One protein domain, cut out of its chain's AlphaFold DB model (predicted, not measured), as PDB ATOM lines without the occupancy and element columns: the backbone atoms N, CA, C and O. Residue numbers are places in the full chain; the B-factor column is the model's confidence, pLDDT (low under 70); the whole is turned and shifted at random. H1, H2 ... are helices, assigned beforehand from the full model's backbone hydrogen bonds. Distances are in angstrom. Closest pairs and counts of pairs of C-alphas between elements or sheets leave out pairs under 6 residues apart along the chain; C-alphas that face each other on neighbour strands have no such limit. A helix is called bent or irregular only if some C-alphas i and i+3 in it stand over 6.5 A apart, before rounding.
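AT A GLANCE: This is residues 79 to 149 of the 178 residues of the protein "Low-affinity gluconate/H+ symporter GntU" of Pseudonocardia sp. Ae356_Ps1 (UniProt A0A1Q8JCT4). Helices H1, H2 and H3 follow one another round an open frame, and H4 folds back inside it, side by side with H1, its far end turning out of the frame. The printed part has 71 residues in an all-helix arrangement with four named helices and no named strand. It is only just compact, close to loose, with a radius of gyration of the C-alphas of 13.2 A and spans of 38 by 30 by 18 A.

IN THESE COORDINATES: H1, residues 79 to 95, is 24.2 A long and begins at C-alpha 79 (166.194, 223.310, 160.483). H2 is residues 98 to 109 and H3 residues 115 to 127. H4, residues 132 to 147, is 20.5 A long and ends at C-alpha 147 (150.182, 239.693, 147.062). H4 has a kink of 42 degrees near residue 139 and is only just irregular: C-alphas 138 and 141 are 6.6 A apart.

HOW THE PARTS SIT: H1 and H4 touch, closest at the C-alphas of Leu 82 and Ala 134, 6.4 A, with a shallow tilt of 26 degrees, the same way. H1 and H2 are close but not clearly touching, about perpendicular at 78 degrees; their closest C-alphas, Ala 93 and Ala 99, are 6.0 A apart. H3 and H4 are close but not clearly touching, closest at the C-alphas of Gly 127 and Ala 135, 6.3 A. H2 and H4 are near each other; H3 is apart from H1 and H2. Every O i to N i+4 pair is within hydrogen-bond range in H1, H2 and H3, and 10 of 12 in H4.

THE WHOLE: The C-alphas farthest apart, Ala 80 and Gln 113, are 38.3 A apart. The printed part has no cut, and its three links are tight. Mean pLDDT of the printed part is 71.3; 34 residues are under 70, among them 129 to 139 and 141 to 149.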
ATOM      1  N   VAL A  79     166.678 222.227 161.350       85.25
ATOM      2  CA  VAL A  79     166.194 223.310 160.483       85.25
ATOM      3  C   VAL A  79     166.441 222.989 159.008       85.25
ATOM      4  O   VAL A  79     165.541 223.155 158.190       85.25
ATOM      5  N   ALA A  80     167.615 222.476 158.633       88.88
ATOM      6  CA  ALA A  80     167.930 222.149 157.241       88.88
ATOM      7  C   ALA A  80     167.033 221.039 156.691       88.88
ATOM      8  O   ALA A  80     166.635 221.110 155.527       88.88
ATOM      9  N   LEU A  81     166.683 220.041 157.508       89.50
ATOM     10  CA  LEU A  81     165.745 218.998 157.106       89.50
ATOM     11  C   LEU A  81     164.354 219.587 156.850       89.50
ATOM     12  O   LEU A  81     163.774 219.330 155.796       89.50
ATOM     13  N   LEU A  82     163.843 220.410 157.771       83.81
ATOM     14  CA  LEU A  82     162.550 221.082 157.617       83.81
ATOM     15  C   LEU A  82     162.515 221.999 156.389       83.81
ATOM     16  O   LEU A  82     161.590 221.910 155.584       83.81
ATOM     17  N   VAL A  83     163.529 222.845 156.210       80.88
ATOM     18  CA  VAL A  83     163.625 223.804 155.099       80.88
ATOM     19  C   VAL A  83     163.827 223.086 153.765       80.88
ATOM     20  O   VAL A  83     163.176 223.428 152.779       80.88
ATOM     21  N   GLY A  84     164.689 222.069 153.715       87.69
ATOM     22  CA  GLY A  84     164.938 221.283 152.507       87.69
ATOM     23  C   GLY A  84     163.700 220.507 152.060       87.69
ATOM     24  O   GLY A  84     163.329 220.540 150.884       87.69
ATOM     25  N   LEU A  85     163.012 219.870 153.008       86.56
ATOM     26  CA  LEU A  85     161.771 219.150 152.747       86.56
ATOM     27  C   LEU A  85     160.638 220.117 152.357       86.56
ATOM     28  O   LEU A  85     159.915 219.861 151.396       86.56
ATOM     29  N   GLY A  86     160.527 221.260 153.039       81.00
ATOM     30  CA  GLY A  86     159.583 222.331 152.719       81.00
ATOM     31  C   GLY A  86     159.784 222.896 151.311       81.00
ATOM     32  O   GLY A  86     158.815 223.038 150.568       81.00
ATOM     33  N   ALA A  87     161.032 223.127 150.894       83.00
ATOM     34  CA  ALA A  87     161.362 223.584 149.544       83.00
ATOM     35  C   ALA A  87     160.977 222.553 148.468       83.00
ATOM     36  O   ALA A  87     160.399 222.912 147.438       83.00
ATOM     37  N   MET A  88     161.258 221.267 148.713       88.81
ATOM     38  CA  MET A  88     160.878 220.174 147.814       88.81
ATOM     39  C   MET A  88     159.352 220.063 147.682       88.81
ATOM     40  O   MET A  88     158.837 219.998 146.563       88.81
ATOM     41  N   PHE A  89     158.620 220.095 148.801       84.25
ATOM     42  CA  PHE A  89     157.157 220.086 148.794       84.25
ATOM     43  C   PHE A  89     156.567 221.336 148.144       84.25
ATOM     44  O   PHE A  89     155.603 221.218 147.393       84.25
ATOM     45  N   GLY A  90     157.158 222.512 148.366       78.62
ATOM     46  CA  GLY A  90     156.753 223.759 147.720       78.62
ATOM     47  C   GLY A  90     156.826 223.656 146.197       78.62
ATOM     48  O   GLY A  90     155.846 223.948 145.509       78.62
ATOM     49  N   ARG A  91     157.941 223.139 145.663       81.75
ATOM     50  CA  ARG A  91     158.081 222.871 144.224       81.75
ATOM     51  C   ARG A  91     157.084 221.833 143.721       81.75
ATOM     52  O   ARG A  91     156.477 222.040 142.674       81.75
ATOM     53  N   LEU A  92     156.883 220.747 144.462       83.81
ATOM     54  CA  LEU A  92     155.950 219.691 144.075       83.81
ATOM     55  C   LEU A  92     154.495 220.194 144.051       83.81
ATOM     56  O   LEU A  92     153.732 219.839 143.149       83.81
ATOM     57  N   ALA A  93     154.113 221.052 145.000       78.94
ATOM     58  CA  ALA A  93     152.800 221.693 145.070       78.94
ATOM     59  C   ALA A  93     152.563 222.681 143.914       78.94
ATOM     60  O   ALA A  93     151.446 222.782 143.401       78.94
ATOM     61  N   GLU A  94     153.614 223.376 143.475       78.44
ATOM     62  CA  GLU A  94     153.576 224.260 142.310       78.44
ATOM     63  C   GLU A  94     153.385 223.460 141.012       78.44
ATOM     64  O   GLU A  94     152.499 223.772 140.215       78.44
ATOM     65  N   THR A  95     154.155 222.385 140.819       81.38
ATOM     66  CA  THR A  95     154.102 221.573 139.591       81.38
ATOM     67  C   THR A  95     152.859 220.694 139.488       81.38
ATOM     68  O   THR A  95     152.417 220.392 138.385       81.38
ATOM     69  N   SER A  96     152.280 220.277 140.617       81.62
ATOM     70  CA  SER A  96     151.078 219.426 140.646       81.62
ATOM     71  C   SER A  96     149.772 220.198 140.435       81.62
ATOM     72  O   SER A  96     148.710 219.589 140.344       81.62
ATOM     73  N   GLY A  97     149.814 221.533 140.393       80.25
ATOM     74  CA  GLY A  97     148.604 222.357 140.355       80.25
ATOM     75  C   GLY A  97     147.815 222.354 141.671       80.25
ATOM     76  O   GLY A  97     146.753 222.977 141.734       80.25
ATOM     77  N   ALA A  98     148.341 221.729 142.733       75.38
ATOM     78  CA  ALA A  98     147.724 221.697 144.056       75.38
ATOM     79  C   ALA A  98     147.461 223.109 144.592       75.38
ATOM     80  O   ALA A  98     146.408 223.352 145.169       75.38
ATOM     81  N   ALA A  99     148.363 224.060 144.326       71.69
ATOM     82  CA  ALA A  99     148.182 225.462 144.704       71.69
ATOM     83  C   ALA A  99     146.947 226.116 144.046       71.69
ATOM     84  O   ALA A  99     146.246 226.895 144.694       71.69
ATOM     85  N   ARG A 100     146.642 225.780 142.784       73.50
ATOM     86  CA  ARG A 100     145.440 226.271 142.083       73.50
ATOM     87  C   ARG A 100     144.174 225.631 142.647       73.50
ATOM     88  O   ARG A 100     143.262 226.353 143.024       73.50
ATOM     89  N   ALA A 101     144.172 224.309 142.817       78.75
ATOM     90  CA  ALA A 101     143.041 223.591 143.405       78.75
ATOM     91  C   ALA A 101     142.742 224.027 144.854       78.75
ATOM     92  O   ALA A 101     141.580 224.160 145.228       78.75
ATOM     93  N   LEU A 102     143.778 224.297 145.659       73.31
ATOM     94  CA  LEU A 102     143.641 224.870 147.003       73.31
ATOM     95  C   LEU A 102     142.999 226.256 146.958       73.31
ATOM     96  O   LEU A 102     142.093 226.522 147.739       73.31
ATOM     97  N   SER A 103     143.440 227.117 146.041       70.69
ATOM     98  CA  SER A 103     142.900 228.473 145.898       70.69
ATOM     99  C   SER A 103     141.414 228.447 145.529       70.69
ATOM    100  O   SER A 103     140.608 229.095 146.195       70.69
ATOM    101  N   ASP A 104     141.033 227.631 144.544       73.38
ATOM    102  CA  ASP A 104     139.640 227.487 144.108       73.38
ATOM    103  C   ASP A 104     138.754 226.889 145.214       73.38
ATOM    104  O   ASP A 104     137.644 227.363 145.464       73.38
ATOM    105  N   ALA A 105     139.259 225.882 145.937       73.44
ATOM    106  CA  ALA A 105     138.552 225.276 147.062       73.44
ATOM    107  C   ALA A 105     138.389 226.242 148.245       73.44
ATOM    108  O   ALA A 105     137.344 226.224 148.898       73.44
ATOM    109  N   LEU A 106     139.388 227.091 148.521       64.38
ATOM    110  CA  LEU A 106     139.284 228.128 149.547       64.38
ATOM    111  C   LEU A 106     138.232 229.172 149.167       64.38
ATOM    112  O   LEU A 106     137.373 229.453 149.996       64.38
ATOM    113  N   VAL A 107     138.242 229.693 147.937       70.31
ATOM    114  CA  VAL A 107     137.235 230.664 147.463       70.31
ATOM    115  C   VAL A 107     135.824 230.067 147.502       70.31
ATOM    116  O   VAL A 107     134.874 230.746 147.879       70.31
ATOM    117  N   ALA A 108     135.678 228.775 147.194       69.75
ATOM    118  CA  ALA A 108     134.388 228.085 147.246       69.75
ATOM    119  C   ALA A 108     133.888 227.786 148.676       69.75
ATOM    120  O   ALA A 108     132.680 227.697 148.895       69.75
ATOM    121  N   ARG A 109     134.788 227.584 149.650       64.06
ATOM    122  CA  ARG A 109     134.439 227.212 151.040       64.06
ATOM    123  C   ARG A 109     134.397 228.391 152.007       64.06
ATOM    124  O   ARG A 109     133.676 228.316 153.001       64.06
ATOM    125  N   PHE A 110     135.165 229.445 151.760       63.75
ATOM    126  CA  PHE A 110     135.264 230.600 152.643       63.75
ATOM    127  C   PHE A 110     134.477 231.782 152.077       63.75
ATOM    128  O   PHE A 110     134.966 232.553 151.262       63.75
ATOM    129  N   THR A 111     133.247 231.949 152.562       56.97
ATOM    130  CA  THR A 111     132.436 233.148 152.325       56.97
ATOM    131  C   THR A 111     133.075 234.368 153.007       56.97
ATOM    132  O   THR A 111     133.463 234.319 154.179       56.97
ATOM    133  N   GLU A 112     133.149 235.461 152.250       59.62
ATOM    134  CA  GLU A 112     133.904 236.722 152.391       59.62
ATOM    135  C   GLU A 112     133.984 237.380 153.788       59.62
ATOM    136  O   GLU A 112     134.870 238.191 154.038       59.62
ATOM    137  N   GLN A 113     133.108 237.034 154.736       62.22
ATOM    138  CA  GLN A 113     132.945 237.798 155.982       62.22
ATOM    139  C   GLN A 113     133.653 237.226 157.223       62.22
ATOM    140  O   GLN A 113     133.828 237.954 158.197       62.22
ATOM    141  N   ARG A 114     134.064 235.945 157.247       65.75
ATOM    142  CA  ARG A 114     134.724 235.334 158.437       65.75
ATOM    143  C   ARG A 114     136.055 234.635 158.155       65.75
ATOM    144  O   ARG A 114     136.735 234.225 159.095       65.75
ATOM    145  N   ALA A 115     136.445 234.537 156.887       65.69
ATOM    146  CA  ALA A 115     137.701 233.918 156.468       65.69
ATOM    147  C   ALA A 115     138.954 234.539 157.124       65.69
ATOM    148  O   ALA A 115     139.786 233.777 157.618       65.69
ATOM    149  N   PRO A 116     139.085 235.880 157.236       66.62
ATOM    150  CA  PRO A 116     140.288 236.496 157.802       66.62
ATOM    151  C   PRO A 116     140.470 236.203 159.297       66.62
ATOM    152  O   PRO A 116     141.585 235.971 159.754       66.62
ATOM    153  N   LEU A 117     139.371 236.162 160.061       72.44
ATOM    154  CA  LEU A 117     139.398 235.867 161.499       72.44
ATOM    155  C   LEU A 117     139.748 234.399 161.774       72.44
ATOM    156  O   LEU A 117     140.539 234.118 162.671       72.44
ATOM    157  N   ALA A 118     139.207 233.466 160.985       70.88
ATOM    158  CA  ALA A 118     139.538 232.046 161.110       70.88
ATOM    159  C   ALA A 118     141.001 231.764 160.725       70.88
ATOM    160  O   ALA A 118     141.697 231.048 161.445       70.88
ATOM    161  N   LEU A 119     141.485 232.376 159.638       69.75
ATOM    162  CA  LEU A 119     142.885 232.285 159.215       69.75
ATOM    163  C   LEU A 119     143.834 232.862 160.274       69.75
ATOM    164  O   LEU A 119     144.834 232.229 160.590       69.75
ATOM    165  N   GLY A 120     143.489 233.996 160.890       76.19
ATOM    166  CA  GLY A 120     144.283 234.589 161.968       76.19
ATOM    167  C   GLY A 120     144.422 233.682 163.195       76.19
ATOM    168  O   GLY A 120     145.525 233.524 163.715       76.19
ATOM    169  N   VAL A 121     143.335 233.033 163.633       80.62
ATOM    170  CA  VAL A 121     143.368 232.101 164.780       80.62
ATOM    171  C   VAL A 121     144.184 230.851 164.456       80.62
ATOM    172  O   VAL A 121     144.979 230.413 165.284       80.62
ATOM    173  N   VAL A 122     144.042 230.300 163.248       76.94
ATOM    174  CA  VAL A 122     144.828 229.140 162.800       76.94
ATOM    175  C   VAL A 122     146.315 229.494 162.700       76.94
ATOM    176  O   VAL A 122     147.141 228.754 163.226       76.94
ATOM    177  N   SER A 123     146.674 230.639 162.117       69.50
ATOM    178  CA  SER A 123     148.067 231.102 162.052       69.50
ATOM    179  C   SER A 123     148.661 231.392 163.433       69.50
ATOM    180  O   SER A 123     149.837 231.115 163.648       69.50
ATOM    181  N   LEU A 124     147.864 231.881 164.389       80.19
ATOM    182  CA  LEU A 124     148.304 232.076 165.773       80.19
ATOM    183  C   LEU A 124     148.561 230.736 166.482       80.19
ATOM    184  O   LEU A 124     149.568 230.590 167.173       80.19
ATOM    185  N   LEU A 125     147.686 229.744 166.276       77.19
ATOM    186  CA  LEU A 125     147.822 228.413 166.871       77.19
ATOM    187  C   LEU A 125     148.935 227.576 166.231       77.19
ATOM    188  O   LEU A 125     149.499 226.738 166.919       77.19
ATOM    189  N   PHE A 126     149.245 227.770 164.946       69.31
ATOM    190  CA  PHE A 126     150.326 227.061 164.246       69.31
ATOM    191  C   PHE A 126     151.683 227.775 164.343       69.31
ATOM    192  O   PHE A 126     152.716 227.109 164.369       69.31
ATOM    193  N   GLY A 127     151.709 229.108 164.428       66.00
ATOM    194  CA  GLY A 127     152.949 229.888 164.515       66.00
ATOM    195  C   GLY A 127     153.651 229.800 165.874       66.00
ATOM    196  O   GLY A 127     154.864 229.970 165.946       66.00
ATOM    197  N   PHE A 128     152.903 229.515 166.942       71.00
ATOM    198  CA  PHE A 128     153.423 229.428 168.311       71.00
ATOM    199  C   PHE A 128     154.083 228.072 168.673       71.00
ATOM    200  O   PHE A 128     155.101 228.100 169.360       71.00
ATOM    201  N   PRO A 129     153.587 226.892 168.226       61.47
ATOM    202  CA  PRO A 129     154.131 225.594 168.637       61.47
ATOM    203  C   PRO A 129     155.006 224.860 167.599       61.47
ATOM    204  O   PRO A 129     155.715 223.941 167.995       61.47
ATOM    205  N   ILE A 130     154.966 225.189 166.297       61.62
ATOM    206  CA  ILE A 130     155.486 224.312 165.212       61.62
ATOM    207  C   ILE A 130     156.618 224.961 164.394       61.62
ATOM    208  O   ILE A 130     156.664 224.825 163.189       61.62
ATOM    209  N   PHE A 131     157.605 225.629 164.989       61.25
ATOM    210  CA  PHE A 131     158.646 226.333 164.211       61.25
ATOM    211  C   PHE A 131     158.053 227.504 163.420       61.25
ATOM    212  O   PHE A 131     157.667 227.391 162.256       61.25
ATOM    213  N   PHE A 132     158.068 228.682 164.034       60.78
ATOM    214  CA  PHE A 132     157.914 229.944 163.314       60.78
ATOM    215  C   PHE A 132     158.718 229.968 161.992       60.78
ATOM    216  O   PHE A 132     158.224 230.463 160.986       60.78
ATOM    217  N   ASP A 133     159.898 229.336 161.971       65.50
ATOM    218  CA  ASP A 133     160.751 229.153 160.790       65.50
ATOM    219  C   ASP A 133     160.123 228.273 159.681       65.50
ATOM    220  O   ASP A 133     160.008 228.704 158.532       65.50
ATOM    221  N   ALA A 134     159.607 227.080 160.013       65.31
ATOM    222  CA  ALA A 134     158.972 226.192 159.030       65.31
ATOM    223  C   ALA A 134     157.620 226.742 158.539       65.31
ATOM    224  O   ALA A 134     157.297 226.640 157.352       65.31
ATOM    225  N   ALA A 135     156.849 227.376 159.430       67.56
ATOM    226  CA  ALA A 135     155.609 228.062 159.077       67.56
ATOM    227  C   ALA A 135     155.865 229.212 158.085       67.56
ATOM    228  O   ALA A 135     155.114 229.358 157.120       67.56
ATOM    229  N   PHE A 136     156.953 229.975 158.260       66.44
ATOM    230  CA  PHE A 136     157.372 231.010 157.309       66.44
ATOM    231  C   PHE A 136     157.681 230.434 155.921       66.44
ATOM    232  O   PHE A 136     157.246 231.000 154.921       66.44
ATOM    233  N   MET A 137     158.370 229.291 155.852       68.00
ATOM    234  CA  MET A 137     158.755 228.629 154.596       68.00
ATOM    235  C   MET A 137     157.532 228.193 153.765       68.00
ATOM    236  O   MET A 137     157.487 228.412 152.555       68.00
ATOM    237  N   VAL A 138     156.496 227.654 154.421       68.75
ATOM    238  CA  VAL A 138     155.231 227.244 153.775       68.75
ATOM    239  C   VAL A 138     154.330 228.439 153.448       68.75
ATOM    240  O   VAL A 138     153.623 228.434 152.439       68.75
ATOM    241  N   MET A 139     154.349 229.481 154.278       66.56
ATOM    242  CA  MET A 139     153.519 230.669 154.091       66.56
ATOM    243  C   MET A 139     154.070 231.603 153.004       66.56
ATOM    244  O   MET A 139     153.285 232.276 152.343       66.56
ATOM    245  N   LEU A 140     155.381 231.605 152.744       73.50
ATOM    246  CA  LEU A 140     156.025 232.436 151.719       73.50
ATOM    247  C   LEU A 140     155.400 232.310 150.308       73.50
ATOM    248  O   LEU A 140     155.040 233.343 149.739       73.50
ATOM    249  N   PRO A 141     155.193 231.107 149.727       61.12
ATOM    250  CA  PRO A 141     154.543 230.980 148.418       61.12
ATOM    251  C   PRO A 141     153.081 231.443 148.435       61.12
ATOM    252  O   PRO A 141     152.615 232.027 147.459       61.12
ATOM    253  N   ILE A 142     152.375 231.223 149.547       63.09
ATOM    254  CA  ILE A 142     150.979 231.638 149.735       63.09
ATOM    255  C   ILE A 142     150.890 233.171 149.812       63.09
ATOM    256  O   ILE A 142     150.031 233.784 149.185       63.09
ATOM    257  N   ILE A 143     151.815 233.823 150.519       64.12
ATOM    258  CA  ILE A 143     151.910 235.287 150.553       64.12
ATOM    259  C   ILE A 143     152.155 235.828 149.141       64.12
ATOM    260  O   ILE A 143     151.478 236.769 148.737       64.12
ATOM    261  N   PHE A 144     153.069 235.236 148.364       59.66
ATOM    262  CA  PHE A 144     153.343 235.696 147.000       59.66
ATOM    263  C   PHE A 144     152.157 235.509 146.043       59.66
ATOM    264  O   PHE A 144     151.945 236.358 145.176       59.66
ATOM    265  N   THR A 145     151.357 234.448 146.178       53.25
ATOM    266  CA  THR A 145     150.147 234.276 145.357       53.25
ATOM    267  C   THR A 145     149.055 235.282 145.716       53.25
ATOM    268  O   THR A 145     148.406 235.801 144.808       53.25
ATOM    269  N   ILE A 146     148.890 235.620 146.997       54.41
ATOM    270  CA  ILE A 146     147.890 236.600 147.453       54.41
ATOM    271  C   ILE A 146     148.339 238.038 147.159       54.41
ATOM    272  O   ILE A 146     147.537 238.841 146.686       54.41
ATOM    273  N   ALA A 147     149.620 238.370 147.362       54.84
ATOM    274  CA  ALA A 147     150.182 239.693 147.062       54.84
ATOM    275  C   ALA A 147     150.029 240.066 145.578       54.84
ATOM    276  O   ALA A 147     149.856 241.231 145.235       54.84
ATOM    277  N   ARG A 148     150.013 239.067 144.692       51.12
ATOM    278  CA  ARG A 148     149.733 239.243 143.262       51.12
ATOM    279  C   ARG A 148     148.263 239.519 142.924       51.12
ATOM    280  O   ARG A 148     147.978 239.854 141.779       51.12
ATOM    281  N   CYS A 149     147.344 239.354 143.873       47.47
ATOM    282  CA  CYS A 149     145.899 239.517 143.689       47.47
ATOM    283  C   CYS A 149     145.354 240.806 144.349       47.47
ATOM    284  O   CYS A 149     144.145 241.012 144.406       47.47
TER     285      CYS A 149